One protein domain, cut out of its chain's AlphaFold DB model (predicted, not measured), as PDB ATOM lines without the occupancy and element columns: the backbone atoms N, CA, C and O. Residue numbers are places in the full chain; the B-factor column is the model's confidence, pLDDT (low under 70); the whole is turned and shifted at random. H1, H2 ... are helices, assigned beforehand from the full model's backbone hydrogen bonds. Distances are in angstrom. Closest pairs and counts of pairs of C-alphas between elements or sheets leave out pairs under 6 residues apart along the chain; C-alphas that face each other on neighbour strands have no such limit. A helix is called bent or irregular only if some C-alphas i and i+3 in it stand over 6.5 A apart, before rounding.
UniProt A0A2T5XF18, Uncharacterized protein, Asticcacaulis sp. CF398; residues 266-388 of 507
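Overview. This is residues 266 to 388 of the 507 residues of an uncharacterized protein of Asticcacaulis sp. CF398 (UniProt A0A2T5XF18). H4, H5 and H6 fold back and forth as two helical hairpins that share H5, and the long H3 runs lengthwise beside H4 and H5 with a gap to each. H1 lies slantwise over H3 and H4 on the side away from H6 and packs on both, while the short H2 turns across the end where H4 passes into H5. The printed part has 123 residues with six named helices, H1 to H6 in chain order, and no named strand; the class is all helix. It is compact, with a radius of gyration of the C-alphas of 14.8 A and spans of 45 by 32 by 20 A; residues 318 to 323 stick out at one end.

Arrangement. H1, residues 267 to 280, touches H3, residues 294 to 317, at a steep tilt of 46 degrees, opposite ways; H3 touches H1 with residues 302 to 309 alone, and the closest C-alphas, of Gly 268 and Ile 306, are 4.7 A apart. H1 also touches residues 334 to 341 alone of H4, residues 323 to 347, at a steep tilt of 40 degrees, the same way, with the C-alphas of Glu 276 and Ala 337 closest at 5.5 A. H2, residues 283 to 291, and H3 only just touch, with 3 pairs of C-alphas within 8 A, and only at the corner; the closest C-alphas, of Asn 289 and Phe 295, are 4.8 A apart. H3 and H4 are close but not clearly touching, at a shallow tilt of 15 degrees, opposite ways, with the C-alphas of Tyr 317 and His 323 closest at 7.1 A. H4 and H5, residues 351 to 367, touch as a helical hairpin at a shallow tilt of 15 degrees; their closest C-alphas, of Lys 342 and Ala 354, are 4.8 A apart. H5 and H6, residues 373 to 388, form a second hairpin at a shallow tilt of 25 degrees, with the C-alphas of Glu 366 and Arg 376 closest at 4.4 A. The helix packing is part aligned, part crossed: shallow in these two hairpins, steep where H1 touches H3 and H4. H6 is apart from H1, H2, H3 and H4. Every O i to N i+4 pair is within hydrogen-bond range in H2, H4 and H5; the counts are 9 of 10 in H1, 19 of 20 in H3 and 11 of 12 in H6.

Along the chain. H1 begins at C-alpha 267, (233.416, 205.455, 222.793), and is 20.0 A long; H2 has 9 residues. H3 is 33.9 A long. H4, the longest helix with 25 residues, is 36.7 A long and begins at C-alpha 323, (243.123, 209.283, 238.244). H5 is 24.5 A long. H6, 24.0 A, ends at C-alpha 388, (249.098, 179.224, 222.311); it is neither bent nor irregular, but only just: C-alphas 385 and 388 are 6.1 A apart.

Size, cuts and confidence. The two C-alphas farthest apart, those of Leu 319 and Asp 349, are 45.2 A from each other. The printed part has no cut, and its five links are tight. The mean pLDDT of the printed part is 83.5; residues 266 to 271, 281 to 282 and 315 to 322 are under 70.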
ATOM      1  N   GLY A 266     232.803 209.297 225.605       51.66
ATOM      2  CA  GLY A 266     233.938 208.549 225.073       51.66
ATOM      3  C   GLY A 266     233.543 207.125 224.684       51.66
ATOM      4  O   GLY A 266     233.225 206.317 225.553       51.66
ATOM      5  N   THR A 267     233.702 206.777 223.406       53.69
ATOM      6  CA  THR A 267     233.416 205.455 222.793       53.69
ATOM      7  C   THR A 267     234.015 204.228 223.510       53.69
ATOM      8  O   THR A 267     233.648 203.091 223.222       53.69
ATOM      9  N   GLY A 268     234.954 204.421 224.443       57.00
ATOM     10  CA  GLY A 268     235.557 203.356 225.249       57.00
ATOM     11  C   GLY A 268     234.751 202.939 226.485       57.00
ATOM     12  O   GLY A 268     234.842 201.779 226.878       57.00
ATOM     13  N   LEU A 269     233.971 203.837 227.096       62.69
ATOM     14  CA  LEU A 269     233.141 203.512 228.267       62.69
ATOM     15  C   LEU A 269     231.852 202.804 227.865       62.69
ATOM     16  O   LEU A 269     231.466 201.843 228.521       62.69
ATOM     17  N   GLU A 270     231.253 203.200 226.744       68.12
ATOM     18  CA  GLU A 270     230.139 202.472 226.124       68.12
ATOM     19  C   GLU A 270     230.504 201.007 225.868       68.12
ATOM     20  O   GLU A 270     229.706 200.119 226.137       68.12
ATOM     21  N   ALA A 271     231.742 200.729 225.447       69.62
ATOM     22  CA  ALA A 271     232.232 199.363 225.274       69.62
ATOM     23  C   ALA A 271     232.361 198.592 226.605       69.62
ATOM     24  O   ALA A 271     232.139 197.383 226.638       69.62
ATOM     25  N   ILE A 272     232.688 199.267 227.716       72.88
ATOM     26  CA  ILE A 272     232.702 198.651 229.054       72.88
ATOM     27  C   ILE A 272     231.270 198.356 229.507       72.88
ATOM     28  O   ILE A 272     230.997 197.248 229.962       72.88
ATOM     29  N   TYR A 273     230.354 199.310 229.339       75.25
ATOM     30  CA  TYR A 273     228.938 199.118 229.652       75.25
ATOM     31  C   TYR A 273     228.287 198.057 228.770       75.25
ATOM     32  O   TYR A 273     227.467 197.297 229.267       75.25
ATOM     33  N   PHE A 274     228.692 197.940 227.507       77.19
ATOM     34  CA  PHE A 274     228.298 196.842 226.633       77.19
ATOM     35  C   PHE A 274     228.758 195.500 227.204       77.19
ATOM     36  O   PHE A 274     227.938 194.608 227.368       77.19
ATOM     37  N   LEU A 275     230.032 195.354 227.585       76.19
ATOM     38  CA  LEU A 275     230.531 194.098 228.160       76.19
ATOM     39  C   LEU A 275     229.878 193.766 229.509       76.19
ATOM     40  O   LEU A 275     229.550 192.607 229.762       76.19
ATOM     41  N   GLU A 276     229.640 194.763 230.364       76.88
ATOM     42  CA  GLU A 276     228.862 194.577 231.594       76.88
ATOM     43  C   GLU A 276     227.398 194.230 231.295       76.88
ATOM     44  O   GLU A 276     226.822 193.384 231.974       76.88
ATOM     45  N   GLY A 277     226.810 194.855 230.278       73.62
ATOM     46  CA  GLY A 277     225.449 194.632 229.812       73.62
ATOM     47  C   GLY A 277     225.269 193.220 229.277       73.62
ATOM     48  O   GLY A 277     224.412 192.506 229.770       73.62
ATOM     49  N   VAL A 278     226.129 192.754 228.370       73.50
ATOM     50  CA  VAL A 278     226.136 191.361 227.884       73.50
ATOM     51  C   VAL A 278     226.387 190.391 229.042       73.50
ATOM     52  O   VAL A 278     225.747 189.345 229.135       73.50
ATOM     53  N   SER A 279     227.260 190.750 229.987       76.19
ATOM     54  CA  SER A 279     227.491 189.943 231.187       76.19
ATOM     55  C   SER A 279     226.267 189.862 232.110       76.19
ATOM     56  O   SER A 279     226.127 188.859 232.805       76.19
ATOM     57  N   LYS A 280     225.396 190.877 232.159       76.44
ATOM     58  CA  LYS A 280     224.251 190.951 233.090       76.44
ATOM     59  C   LYS A 280     222.909 190.582 232.445       76.44
ATOM     60  O   LYS A 280     222.103 189.916 233.085       76.44
ATOM     61  N   ASN A 281     222.677 190.936 231.183       61.34
ATOM     62  CA  ASN A 281     221.361 190.956 230.529       61.34
ATOM     63  C   ASN A 281     220.945 189.620 229.878       61.34
ATOM     64  O   ASN A 281     220.307 189.602 228.829       61.34
ATOM     65  N   GLY A 282     221.233 188.507 230.557       62.72
ATOM     66  CA  GLY A 282     220.648 187.194 230.260       62.72
ATOM     67  C   GLY A 282     221.364 186.371 229.185       62.72
ATOM     68  O   GLY A 282     221.932 186.897 228.229       62.72
ATOM     69  N   ASP A 283     221.324 185.051 229.362       75.06
ATOM     70  CA  ASP A 283     222.029 184.077 228.517       75.06
ATOM     71  C   ASP A 283     221.550 184.118 227.054       75.06
ATOM     72  O   ASP A 283     222.349 183.928 226.146       75.06
ATOM     73  N   ALA A 284     220.294 184.508 226.806       77.56
ATOM     74  CA  ALA A 284     219.700 184.556 225.468       77.56
ATOM     75  C   ALA A 284     220.397 185.525 224.492       77.56
ATOM     76  O   ALA A 284     220.563 185.190 223.321       77.56
ATOM     77  N   LEU A 285     220.822 186.714 224.944       76.00
ATOM     78  CA  LEU A 285     221.520 187.678 224.076       76.00
ATOM     79  C   LEU A 285     222.936 187.191 223.741       76.00
ATOM     80  O   LEU A 285     223.412 187.339 222.617       76.00
ATOM     81  N   PHE A 286     223.601 186.587 224.725       79.06
ATOM     82  CA  PHE A 286     224.917 185.986 224.545       79.06
ATOM     83  C   PHE A 286     224.852 184.799 223.575       79.06
ATOM     84  O   PHE A 286     225.634 184.746 222.628       79.06
ATOM     85  N   ASP A 287     223.871 183.912 223.750       80.44
ATOM     86  CA  ASP A 287     223.644 182.760 222.877       80.44
ATOM     87  C   ASP A 287     223.308 183.193 221.443       80.44
ATOM     88  O   ASP A 287     223.835 182.618 220.489       80.44
ATOM     89  N   ALA A 288     222.483 184.234 221.272       81.38
ATOM     90  CA  ALA A 288     222.152 184.791 219.961       81.38
ATOM     91  C   ALA A 288     223.394 185.348 219.248       81.38
ATOM     92  O   ALA A 288     223.626 185.023 218.083       81.38
ATOM     93  N   ASN A 289     224.227 186.119 219.956       79.31
ATOM     94  CA  ASN A 289     225.444 186.705 219.387       79.31
ATOM     95  C   ASN A 289     226.523 185.657 219.082       79.31
ATOM     96  O   ASN A 289     227.283 185.809 218.122       79.31
ATOM     97  N   ILE A 290     226.639 184.597 219.887       81.19
ATOM     98  CA  ILE A 290     227.571 183.505 219.583       81.19
ATOM     99  C   ILE A 290     227.077 182.704 218.381       81.19
ATOM    100  O   ILE A 290     227.855 182.440 217.463       81.19
ATOM    101  N   SER A 291     225.790 182.358 218.355       82.38
ATOM    102  CA  SER A 291     225.197 181.559 217.277       82.38
ATOM    103  C   SER A 291     225.228 182.283 215.929       82.38
ATOM    104  O   SER A 291     225.400 181.641 214.897       82.38
ATOM    105  N   SER A 292     225.116 183.616 215.924       84.38
ATOM    106  CA  SER A 292     225.235 184.442 214.715       84.38
ATOM    107  C   SER A 292     226.676 184.576 214.203       84.38
ATOM    108  O   SER A 292     226.893 185.071 213.098       84.38
ATOM    109  N   GLY A 293     227.680 184.200 215.007       82.75
ATOM    110  CA  GLY A 293     229.090 184.480 214.738       82.75
ATOM    111  C   GLY A 293     229.488 185.955 214.900       82.75
ATOM    112  O   GLY A 293     230.680 186.266 214.821       82.75
ATOM    113  N   SER A 294     228.538 186.863 215.179       84.75
ATOM    114  CA  SER A 294     228.806 188.300 215.336       84.75
ATOM    115  C   SER A 294     229.536 188.618 216.639       84.75
ATOM    116  O   SER A 294     230.298 189.585 216.689       84.75
ATOM    117  N   PHE A 295     229.406 187.757 217.660       83.50
ATOM    118  CA  PHE A 295     230.055 187.937 218.959       83.50
ATOM    119  C   PHE A 295     231.553 188.192 218.823       83.50
ATOM    120  O   PHE A 295     232.075 189.110 219.447       83.50
ATOM    121  N   ASN A 296     232.258 187.427 217.984       82.19
ATOM    122  CA  ASN A 296     233.702 187.594 217.823       82.19
ATOM    123  C   ASN A 296     234.062 188.981 217.258       82.19
ATOM    124  O   ASN A 296     235.038 189.585 217.705       82.19
ATOM    125  N   ILE A 297     233.272 189.501 216.315       85.44
ATOM    126  CA  ILE A 297     233.486 190.811 215.686       85.44
ATOM    127  C   ILE A 297     233.176 191.926 216.688       85.44
ATOM    128  O   ILE A 297     234.028 192.779 216.946       85.44
ATOM    129  N   GLU A 298     231.998 191.881 217.312       86.00
ATOM    130  CA  GLU A 298     231.544 192.877 218.289       86.00
ATOM    131  C   GLU A 298     232.451 192.919 219.521       86.00
ATOM    132  O   GLU A 298     232.869 193.990 219.967       86.00
ATOM    133  N   PHE A 299     232.830 191.751 220.043       87.31
ATOM    134  CA  PHE A 299     233.736 191.634 221.177       87.31
ATOM    135  C   PHE A 299     235.118 192.205 220.845       87.31
ATOM    136  O   PHE A 299     235.667 192.992 221.620       87.31
ATOM    137  N   HIS A 300     235.686 191.879 219.677       85.56
ATOM    138  CA  HIS A 300     236.966 192.453 219.262       85.56
ATOM    139  C   HIS A 300     236.885 193.966 219.042       85.56
ATOM    140  O   HIS A 300     237.804 194.678 219.460       85.56
ATOM    141  N   ALA A 301     235.796 194.471 218.458       85.31
ATOM    142  CA  ALA A 301     235.562 195.901 218.292       85.31
ATOM    143  C   ALA A 301     235.482 196.616 219.653       85.31
ATOM    144  O   ALA A 301     236.181 197.610 219.868       85.31
ATOM    145  N   ALA A 302     234.718 196.071 220.606       85.81
ATOM    146  CA  ALA A 302     234.599 196.603 221.963       85.81
ATOM    147  C   ALA A 302     235.959 196.640 222.677       85.81
ATOM    148  O   ALA A 302     236.383 197.678 223.190       85.81
ATOM    149  N   ILE A 303     236.707 195.536 222.645       87.62
ATOM    150  CA  ILE A 303     238.041 195.460 223.245       87.62
ATOM    151  C   ILE A 303     239.029 196.423 222.572       87.62
ATOM    152  O   ILE A 303     239.868 197.022 223.253       87.62
ATOM    153  N   SER A 304     238.962 196.583 221.249       87.75
ATOM    154  CA  SER A 304     239.804 197.530 220.513       87.75
ATOM    155  C   SER A 304     239.535 198.969 220.958       87.75
ATOM    156  O   SER A 304     240.475 199.677 221.332       87.75
ATOM    157  N   LYS A 305     238.255 199.362 221.053       86.56
ATOM    158  CA  LYS A 305     237.824 200.671 221.576       86.56
ATOM    159  C   LYS A 305     238.326 200.898 223.004       86.56
ATOM    160  O   LYS A 305     238.911 201.944 223.294       86.56
ATOM    161  N   ILE A 306     238.208 199.897 223.881       85.31
ATOM    162  CA  ILE A 306     238.727 199.950 225.259       85.31
ATOM    163  C   ILE A 306     240.248 200.169 225.269       85.31
ATOM    164  O   ILE A 306     240.757 201.048 225.970       85.31
ATOM    165  N   LYS A 307     241.003 199.403 224.471       86.38
ATOM    166  CA  LYS A 307     242.464 199.546 224.371       86.38
ATOM    167  C   LYS A 307     242.870 200.921 223.853       86.38
ATOM    168  O   LYS A 307     243.796 201.519 224.404       86.38
ATOM    169  N   GLN A 308     242.197 201.424 222.821       85.00
ATOM    170  CA  GLN A 308     242.451 202.747 222.252       85.00
ATOM    171  C   GLN A 308     242.174 203.846 223.281       85.00
ATOM    172  O   GLN A 308     243.029 204.710 223.492       85.00
ATOM    173  N   HIS A 309     241.046 203.754 223.989       83.38
ATOM    174  CA  HIS A 309     240.678 204.672 225.060       83.38
ATOM    175  C   HIS A 309     241.758 204.716 226.149       83.38
ATOM    176  O   HIS A 309     242.277 205.788 226.462       83.38
ATOM    177  N   PHE A 310     242.200 203.561 226.660       81.81
ATOM    178  CA  PHE A 310     243.266 203.509 227.668       81.81
ATOM    179  C   PHE A 310     244.645 203.915 227.136       81.81
ATOM    180  O   PHE A 310     245.459 204.423 227.910       81.81
ATOM    181  N   ARG A 311     244.944 203.716 225.846       82.81
ATOM    182  CA  ARG A 311     246.203 204.166 225.230       82.81
ATOM    183  C   ARG A 311     246.252 205.689 225.134       82.81
ATOM    184  O   ARG A 311     247.227 206.278 225.592       82.81
ATOM    185  N   TYR A 312     245.195 206.308 224.609       77.19
ATOM    186  CA  TYR A 312     245.068 207.765 224.513       77.19
ATOM    187  C   TYR A 312     245.121 208.414 225.900       77.19
ATOM    188  O   TYR A 312     245.901 209.331 226.157       77.19
ATOM    189  N   LYS A 313     244.364 207.853 226.844       72.06
ATOM    190  CA  LYS A 313     244.330 208.313 228.229       72.06
ATOM    191  C   LYS A 313     245.668 208.146 228.949       72.06
ATOM    192  O   LYS A 313     246.079 209.063 229.649       72.06
ATOM    193  N   ASN A 314     246.400 207.046 228.761       70.00
ATOM    194  CA  ASN A 314     247.717 206.859 229.392       70.00
ATOM    195  C   ASN A 314     248.731 207.957 229.046       70.00
ATOM    196  O   ASN A 314     249.566 208.293 229.883       70.00
ATOM    197  N   ILE A 315     248.657 208.512 227.833       66.38
ATOM    198  CA  ILE A 315     249.517 209.622 227.411       66.38
ATOM    199  C   ILE A 315     249.161 210.890 228.200       66.38
ATOM    200  O   ILE A 315     250.052 211.594 228.663       66.38
ATOM    201  N   LYS A 316     247.865 211.138 228.427       61.44
ATOM    202  CA  LYS A 316     247.364 212.330 229.126       61.44
ATOM    203  C   LYS A 316     247.479 212.239 230.659       61.44
ATOM    204  O   LYS A 316     247.822 213.223 231.303       61.44
ATOM    205  N   TYR A 317     247.238 211.063 231.250       58.97
ATOM    206  CA  TYR A 317     247.206 210.858 232.711       58.97
ATOM    207  C   TYR A 317     248.556 210.550 233.356       58.97
ATOM    208  O   TYR A 317     248.645 210.559 234.579       58.97
ATOM    209  N   ARG A 318     249.630 210.324 232.585       57.69
ATOM    210  CA  ARG A 318     250.985 210.219 233.164       57.69
ATOM    211  C   ARG A 318     251.402 211.463 233.959       57.69
ATOM    212  O   ARG A 318     252.335 211.376 234.745       57.69
ATOM    213  N   LEU A 319     250.722 212.590 233.751       54.03
ATOM    214  CA  LEU A 319     251.048 213.879 234.351       54.03
ATOM    215  C   LEU A 319     250.293 214.172 235.661       54.03
ATOM    216  O   LEU A 319     250.663 215.121 236.341       54.03
ATOM    217  N   ILE A 320     249.246 213.411 236.029       55.34
ATOM    218  CA  ILE A 320     248.408 213.730 237.202       55.34
ATOM    219  C   ILE A 320     247.927 212.428 237.888       55.34
ATOM    220  O   ILE A 320     247.116 211.683 237.339       55.34
ATOM    221  N   ASP A 321     248.398 212.181 239.119       61.56
ATOM    222  CA  ASP A 321     248.189 210.960 239.933       61.56
ATOM    223  C   ASP A 321     246.744 210.651 240.442       61.56
ATOM    224  O   ASP A 321     246.432 209.472 240.641       61.56
ATOM    225  N   PRO A 322     245.791 211.601 240.620       65.38
ATOM    226  CA  PRO A 322     244.495 211.300 241.241       65.38
ATOM    227  C   PRO A 322     243.612 210.357 240.406       65.38
ATOM    228  O   PRO A 322     242.718 209.709 240.943       65.38
ATOM    229  N   HIS A 323     243.895 210.179 239.113       74.44
ATOM    230  CA  HIS A 323     243.123 209.283 238.244       74.44
ATOM    231  C   HIS A 323     243.558 207.809 238.307       74.44
ATOM    232  O   HIS A 323     242.939 206.951 237.670       74.44
ATOM    233  N   LYS A 324     244.607 207.478 239.074       80.00
ATOM    234  CA  LYS A 324     245.112 206.102 239.190       80.00
ATOM    235  C   LYS A 324     244.088 205.155 239.825       80.00
ATOM    236  O   LYS A 324     243.912 204.040 239.333       80.00
ATOM    237  N   ASN A 325     243.377 205.609 240.858       85.56
ATOM    238  CA  ASN A 325     242.383 204.795 241.566       85.56
ATOM    239  C   ASN A 325     241.161 204.487 240.689       85.56
ATOM    240  O   ASN A 325     240.790 203.323 240.566       85.56
ATOM    241  N   ALA A 326     240.604 205.494 240.007       84.44
ATOM    242  CA  ALA A 326     239.475 205.308 239.090       84.44
ATOM    243  C   ALA A 326     239.822 204.341 237.947       84.44
ATOM    244  O   ALA A 326     239.056 203.439 237.616       84.44
ATOM    245  N   ARG A 327     241.029 204.459 237.382       86.00
ATOM    246  CA  ARG A 327     241.508 203.545 236.339       86.00
ATOM    247  C   ARG A 327     241.618 202.097 236.823       86.00
ATOM    248  O   ARG A 327     241.229 201.186 236.094       86.00
ATOM    249  N   ASN A 328     242.184 201.884 238.009       90.38
ATOM    250  CA  ASN A 328     242.299 200.552 238.602       90.38
ATOM    251  C   ASN A 328     240.911 199.945 238.860       90.38
ATOM    252  O   ASN A 328     240.694 198.773 238.566       90.38
ATOM    253  N   GLU A 329     239.959 200.757 239.325       89.00
ATOM    254  CA  GLU A 329     238.574 200.332 239.522       89.00
ATOM    255  C   GLU A 329     237.900 199.927 238.203       89.00
ATOM    256  O   GLU A 329     237.285 198.865 238.132       89.00
ATOM    257  N   CYS A 330     238.095 200.692 237.122       88.25
ATOM    258  CA  CYS A 330     237.599 200.312 235.796       88.25
ATOM    259  C   CYS A 330     238.176 198.969 235.317       88.25
ATOM    260  O   CYS A 330     237.431 198.134 234.809       88.25
ATOM    261  N   PHE A 331     239.483 198.725 235.491       91.75
ATOM    262  CA  PHE A 331     240.063 197.424 235.136       91.75
ATOM    263  C   PHE A 331     239.533 196.286 236.004       91.75
ATOM    264  O   PHE A 331     239.324 195.199 235.478       91.75
ATOM    265  N   ARG A 332     239.285 196.523 237.297       92.69
ATOM    266  CA  ARG A 332     238.694 195.531 238.205       92.69
ATOM    267  C   ARG A 332     237.268 195.161 237.788       92.69
ATOM    268  O   ARG A 332     236.925 193.981 237.762       92.69
ATOM    269  N   ARG A 333     236.452 196.149 237.409       89.75
ATOM    270  CA  ARG A 333     235.101 195.925 236.866       89.75
ATOM    271  C   ARG A 333     235.137 195.137 235.559       89.75
ATOM    272  O   ARG A 333     234.412 194.153 235.416       89.75
ATOM    273  N   LEU A 334     236.024 195.523 234.641       90.19
ATOM    274  CA  LEU A 334     236.199 194.835 233.361       90.19
ATOM    275  C   LEU A 334     236.688 193.393 233.552       90.19
ATOM    276  O   LEU A 334     236.172 192.483 232.913       90.19
ATOM    277  N   GLU A 335     237.639 193.172 234.459       94.25
ATOM    278  CA  GLU A 335     238.107 191.839 234.838       94.25
ATOM    279  C   GLU A 335     236.948 190.967 235.339       94.25
ATOM    280  O   GLU A 335     236.786 189.842 234.871       94.25
ATOM    281  N   HIS A 336     236.107 191.494 236.234       92.50
ATOM    282  CA  HIS A 336     234.947 190.772 236.757       92.50
ATOM    283  C   HIS A 336     233.927 190.430 235.658       92.50
ATOM    284  O   HIS A 336     233.448 189.298 235.590       92.50
ATOM    285  N   ALA A 337     233.619 191.380 234.767       89.19
ATOM    286  CA  ALA A 337     232.720 191.149 233.635       89.19
ATOM    287  C   ALA A 337     233.269 190.071 232.679       89.19
ATOM    288  O   ALA A 337     232.546 189.157 232.287       89.19
ATOM    289  N   LEU A 338     234.566 190.121 232.358       92.94
ATOM    290  CA  LEU A 338     235.223 189.118 231.515       92.94
ATOM    291  C   LEU A 338     235.270 187.742 232.191       92.94
ATOM    292  O   LEU A 338     235.045 186.734 231.528       92.94
ATOM    293  N   ALA A 339     235.500 187.676 233.504       94.12
ATOM    294  CA  ALA A 339     235.460 186.418 234.246       94.12
ATOM    295  C   ALA A 339     234.064 185.770 234.207       94.12
ATOM    296  O   ALA A 339     233.961 184.547 234.095       94.12
ATOM    297  N   HIS A 340     233.000 186.575 234.256       91.75
ATOM    298  CA  HIS A 340     231.624 186.097 234.133       91.75
ATOM    299  C   HIS A 340     231.301 185.615 232.710       91.75
ATOM    300  O   HIS A 340     230.794 184.509 232.536       91.75
ATOM    301  N   LEU A 341     231.670 186.394 231.685       89.44
ATOM    302  CA  LEU A 341     231.532 185.991 230.277       89.44
ATOM    303  C   LEU A 341     232.311 184.707 229.963       89.44
ATOM    304  O   LEU A 341     231.820 183.853 229.233       89.44
ATOM    305  N   LYS A 342     233.501 184.542 230.551       94.25
ATOM    306  CA  LYS A 342     234.300 183.320 230.427       94.25
ATOM    307  C   LYS A 342     233.550 182.105 230.967       94.25
ATOM    308  O   LYS A 342     233.494 181.104 230.268       94.25
ATOM    309  N   ARG A 343     232.981 182.189 232.178       93.88
ATOM    310  CA  ARG A 343     232.210 181.077 232.768       93.88
ATOM    311  C   ARG A 343     231.043 180.680 231.867       93.88
ATOM    312  O   ARG A 343     230.940 179.519 231.514       93.88
ATOM    313  N   ARG A 344     230.277 181.659 231.374       90.12
ATOM    314  CA  ARG A 344     229.190 181.407 230.413       90.12
ATOM    315  C   ARG A 344     229.659 180.723 229.132       90.12
ATOM    316  O   ARG A 344     229.007 179.801 228.663       90.12
ATOM    317  N   ALA A 345     230.784 181.158 228.564       90.12
ATOM    318  CA  ALA A 345     231.352 180.509 227.386       90.12
ATOM    319  C   ALA A 345     231.758 179.049 227.675       90.12
ATOM    320  O   ALA A 345     231.562 178.190 226.822       90.12
ATOM    321  N   GLN A 346     232.288 178.765 228.872       91.62
ATOM    322  CA  GLN A 346     232.636 177.404 229.304       91.62
ATOM    323  C   GLN A 346     231.396 176.530 229.516       91.62
ATOM    324  O   GLN A 346     231.383 175.396 229.058       91.62
ATOM    325  N   ASP A 347     230.339 177.066 230.129       91.12
ATOM    326  CA  ASP A 347     229.077 176.346 230.369       91.12
ATOM    327  C   ASP A 347     228.352 175.955 229.062       91.12
ATOM    328  O   ASP A 347     227.450 175.118 229.063       91.12
ATOM    329  N   ARG A 348     228.735 176.573 227.939       85.88
ATOM    330  CA  ARG A 348     228.197 176.344 226.590       85.88
ATOM    331  C   ARG A 348     229.146 175.552 225.677       85.88
ATOM    332  O   ARG A 348     228.929 175.525 224.470       85.88
ATOM    333  N   ASP A 349     230.213 174.961 226.218       87.81
ATOM    334  CA  ASP A 349     231.259 174.252 225.459       87.81
ATOM    335  C   ASP A 349     231.954 175.116 224.376       87.81
ATOM    336  O   ASP A 349     232.543 174.615 223.412       87.81
ATOM    337  N   HIS A 350     231.955 176.445 224.531       85.88
ATOM    338  CA  HIS A 350     232.674 177.378 223.654       85.88
ATOM    339  C   HIS A 350     234.109 177.628 224.149       85.88
ATOM    340  O   HIS A 350     234.529 178.766 224.377       85.88
ATOM    341  N   ASP A 351     234.899 176.557 224.275       86.12
ATOM    342  CA  ASP A 351     236.267 176.571 224.825       86.12
ATOM    343  C   ASP A 351     237.199 177.604 224.174       86.12
ATOM    344  O   ASP A 351     238.039 178.228 224.833       86.12
ATOM    345  N   TYR A 352     237.075 177.786 222.859       85.00
ATOM    346  CA  TYR A 352     237.918 178.713 222.108       85.00
ATOM    347  C   TYR A 352     237.636 180.176 222.478       85.00
ATOM    348  O   TYR A 352     238.571 180.945 222.730       85.00
ATOM    349  N   ASP A 353     236.360 180.556 222.561       86.62
ATOM    350  CA  ASP A 353     235.959 181.909 222.938       86.62
ATOM    351  C   ASP A 353     236.200 182.149 224.435       86.62
ATOM    352  O   ASP A 353     236.715 183.204 224.810       86.62
ATOM    353  N   ALA A 354     235.979 181.140 225.287       91.06
ATOM    354  CA  ALA A 354     236.341 181.186 226.702       91.06
ATOM    355  C   ALA A 354     237.835 181.492 226.907       91.06
ATOM    356  O   ALA A 354     238.193 182.359 227.711       91.06
ATOM    357  N   LEU A 355     238.723 180.841 226.144       89.62
ATOM    358  CA  LEU A 355     240.165 181.097 226.199       89.62
ATOM    359  C   LEU A 355     240.516 182.522 225.743       89.62
ATOM    360  O   LEU A 355     241.356 183.184 226.362       89.62
ATOM    361  N   LYS A 356     239.873 183.021 224.680       89.38
ATOM    362  CA  LYS A 356     240.052 184.410 224.227       89.38
ATOM    363  C   LYS A 356     239.632 185.408 225.304       89.38
ATOM    364  O   LYS A 356     240.404 186.315 225.613       89.38
ATOM    365  N   ILE A 357     238.448 185.232 225.887       92.75
ATOM    366  CA  ILE A 357     237.922 186.092 226.955       92.75
ATOM    367  C   ILE A 357     238.866 186.057 228.165       92.75
ATOM    368  O   ILE A 357     239.227 187.110 228.695       92.75
ATOM    369  N   HIS A 358     239.359 184.874 228.538       94.19
ATOM    370  CA  HIS A 358     240.327 184.716 229.620       94.19
ATOM    371  C   HIS A 358     241.632 185.493 229.374       94.19
ATOM    372  O   HIS A 358     242.149 186.150 230.275       94.19
ATOM    373  N   ASN A 359     242.153 185.505 228.145       92.81
ATOM    374  CA  ASN A 359     243.349 186.290 227.819       92.81
ATOM    375  C   ASN A 359     243.139 187.800 228.036       92.81
ATOM    376  O   ASN A 359     244.078 188.506 228.421       92.81
ATOM    377  N   TYR A 360     241.921 188.304 227.821       93.56
ATOM    378  CA  TYR A 360     241.573 189.696 228.112       93.56
ATOM    379  C   TYR A 360     241.348 189.956 229.603       93.56
ATOM    380  O   TYR A 360     241.741 191.017 230.089       93.56
ATOM    381  N   GLU A 361     240.797 188.993 230.343       95.12
ATOM    382  CA  GLU A 361     240.720 189.035 231.812       95.12
ATOM    383  C   GLU A 361     242.129 189.225 232.407       95.12
ATOM    384  O   GLU A 361     242.368 190.142 233.194       95.12
ATOM    385  N   ILE A 362     243.104 188.439 231.944       95.81
ATOM    386  CA  ILE A 362     244.500 188.530 232.400       95.81
ATOM    387  C   ILE A 362     245.155 189.842 231.963       95.81
ATOM    388  O   ILE A 362     245.936 190.428 232.712       95.81
ATOM    389  N   TRP A 363     244.826 190.348 230.772       94.75
ATOM    390  CA  TRP A 363     245.278 191.671 230.344       94.75
ATOM    391  C   TRP A 363     244.786 192.775 231.293       94.75
ATOM    392  O   TRP A 363     245.552 193.688 231.605       94.75
ATOM    393  N   CYS A 364     243.554 192.678 231.802       94.31
ATOM    394  CA  CYS A 364     243.040 193.620 232.799       94.31
ATOM    395  C   CYS A 364     243.857 193.555 234.097       94.31
ATOM    396  O   CYS A 364     244.272 194.607 234.590       94.31
ATOM    397  N   ARG A 365     244.191 192.348 234.585       95.12
ATOM    398  CA  ARG A 365     245.092 192.159 235.742       95.12
ATOM    399  C   ARG A 365     246.472 192.763 235.512       95.12
ATOM    400  O   ARG A 365     246.959 193.527 236.338       95.12
ATOM    401  N   GLU A 366     247.081 192.497 234.358       95.38
ATOM    402  CA  GLU A 366     248.405 193.018 233.980       95.38
ATOM    403  C   GLU A 366     248.457 194.558 234.028       95.38
ATOM    404  O   GLU A 366     249.467 195.155 234.437       95.38
ATOM    405  N   LYS A 367     247.373 195.215 233.588       93.00
ATOM    406  CA  LYS A 367     247.271 196.679 233.498       93.00
ATOM    407  C   LYS A 367     246.765 197.354 234.766       93.00
ATOM    408  O   LYS A 367     246.959 198.568 234.888       93.00
ATOM    409  N   ASN A 368     246.159 196.613 235.683       93.75
ATOM    410  CA  ASN A 368     245.673 197.155 236.936       93.75
ATOM    411  C   ASN A 368     246.830 197.315 237.935       93.75
ATOM    412  O   ASN A 368     247.467 196.352 238.351       93.75
ATOM    413  N   SER A 369     247.113 198.561 238.317       93.19
ATOM    414  CA  SER A 369     248.226 198.889 239.214       93.19
ATOM    415  C   SER A 369     247.924 198.659 240.694       93.19
ATOM    416  O   SER A 369     248.817 198.866 241.512       93.19
ATOM    417  N   SER A 370     246.697 198.247 241.041       93.81
ATOM    418  CA  SER A 370     246.373 197.793 242.396       93.81
ATOM    419  C   SER A 370     247.007 196.441 242.722       93.81
ATOM    420  O   SER A 370     247.229 196.152 243.893       93.81
ATOM    421  N   TYR A 371     247.298 195.623 241.705       95.44
ATOM    422  CA  TYR A 371     247.989 194.348 241.877       95.44
ATOM    423  C   TYR A 371     249.493 194.540 242.064       95.44
ATOM    424  O   TYR A 371     250.100 195.496 241.563       95.44
ATOM    425  N   SER A 372     250.103 193.588 242.769       96.62
ATOM    426  CA  SER A 372     251.546 193.581 243.000       96.62
ATOM    427  C   SER A 372     252.324 193.487 241.680       96.62
ATOM    428  O   SER A 372     251.837 192.978 240.666       96.62
ATOM    429  N   PHE A 373     253.565 193.985 241.667       95.69
ATOM    430  CA  PHE A 373     254.412 193.908 240.473       95.69
ATOM    431  C   PHE A 373     254.636 192.459 240.013       95.69
ATOM    432  O   PHE A 373     254.560 192.188 238.815       95.69
ATOM    433  N   SER A 374     254.860 191.533 240.950       95.38
ATOM    434  CA  SER A 374     255.053 190.108 240.659       95.38
ATOM    435  C   SER A 374     253.811 189.485 240.028       95.38
ATOM    436  O   SER A 374     253.924 188.809 239.013       95.38
ATOM    437  N   GLU A 375     252.622 189.765 240.556       95.12
ATOM    438  CA  GLU A 375     251.360 189.271 239.999       95.12
ATOM    439  C   GLU A 375     251.111 189.793 238.585       95.12
ATOM    440  O   GLU A 375     250.726 189.036 237.693       95.12
ATOM    441  N   ARG A 376     251.399 191.074 238.339       95.69
ATOM    442  CA  ARG A 376     251.313 191.659 236.997       95.69
ATOM    443  C   ARG A 376     252.325 191.044 236.036       95.69
ATOM    444  O   ARG A 376     251.999 190.818 234.874       95.69
ATOM    445  N   PHE A 377     253.541 190.775 236.506       93.56
ATOM    446  CA  PHE A 377     254.586 190.137 235.712       93.56
ATOM    447  C   PHE A 377     254.214 188.693 235.351       93.56
ATOM    448  O   PHE A 377     254.253 188.329 234.177       93.56
ATOM    449  N   VAL A 378     253.756 187.907 236.328       93.69
ATOM    450  CA  VAL A 378     253.256 186.544 236.111       93.69
ATOM    451  C   VAL A 378     252.036 186.556 235.194       93.69
ATOM    452  O   VAL A 378     251.976 185.750 234.277       93.69
ATOM    453  N   SER A 379     251.112 187.505 235.361       94.12
ATOM    454  CA  SER A 379     249.961 187.683 234.464       94.12
ATOM    455  C   SER A 379     250.397 187.993 233.034       94.12
ATOM    456  O   SER A 379     249.835 187.449 232.089       94.12
ATOM    457  N   SER A 380     251.428 188.826 232.855       93.81
ATOM    458  CA  SER A 380     252.010 189.100 231.540       93.81
ATOM    459  C   SER A 380     252.542 187.815 230.909       93.81
ATOM    460  O   SER A 380     252.108 187.450 229.817       93.81
ATOM    461  N   ILE A 381     253.418 187.087 231.615       89.56
ATOM    462  CA  ILE A 381     253.982 185.814 231.137       89.56
ATOM    463  C   ILE A 381     252.860 184.832 230.814       89.56
ATOM    464  O   ILE A 381     252.829 184.278 229.719       89.56
ATOM    465  N   TYR A 382     251.911 184.657 231.730       91.81
ATOM    466  CA  TYR A 382     250.809 183.727 231.558       91.81
ATOM    467  C   TYR A 382     249.958 184.097 230.347       91.81
ATOM    468  O   TYR A 382     249.684 183.218 229.544       91.81
ATOM    469  N   ARG A 383     249.622 185.380 230.144       92.31
ATOM    470  CA  ARG A 383     248.898 185.853 228.950       92.31
ATOM    471  C   ARG A 383     249.647 185.513 227.668       92.31
ATOM    472  O   ARG A 383     249.047 185.098 226.683       92.31
ATOM    473  N   TYR A 384     250.958 185.722 227.661       88.62
ATOM    474  CA  TYR A 384     251.816 185.433 226.517       88.62
ATOM    475  C   TYR A 384     251.916 183.931 226.220       88.62
ATOM    476  O   TYR A 384     251.920 183.534 225.052       88.62
ATOM    477  N   VAL A 385     251.942 183.100 227.262       86.31
ATOM    478  CA  VAL A 385     251.926 181.641 227.137       86.31
ATOM    479  C   VAL A 385     250.546 181.172 226.676       86.31
ATOM    480  O   VAL A 385     250.456 180.504 225.652       86.31
ATOM    481  N   SER A 386     249.458 181.584 227.332       87.38
ATOM    482  CA  SER A 386     248.073 181.159 227.060       87.38
ATOM    483  C   SER A 386     247.553 181.540 225.669       87.38
ATOM    484  O   SER A 386     246.576 180.961 225.186       87.38
ATOM    485  N   MET A 387     248.232 182.452 224.965       85.56
ATOM    486  CA  MET A 387     247.989 182.732 223.547       85.56
ATOM    487  C   MET A 387     248.271 181.538 222.617       85.56
ATOM    488  O   MET A 387     247.863 181.598 221.453       85.56
ATOM    489  N   TYR A 388     248.873 180.441 223.104       81.94
ATOM    490  CA  TYR A 388     249.098 179.224 222.311       81.94
ATOM    491  C   TYR A 388     247.819 178.703 221.636       81.94
ATOM    492  O   TYR A 388     247.870 178.245 220.501       81.94
TER     493      TYR A 388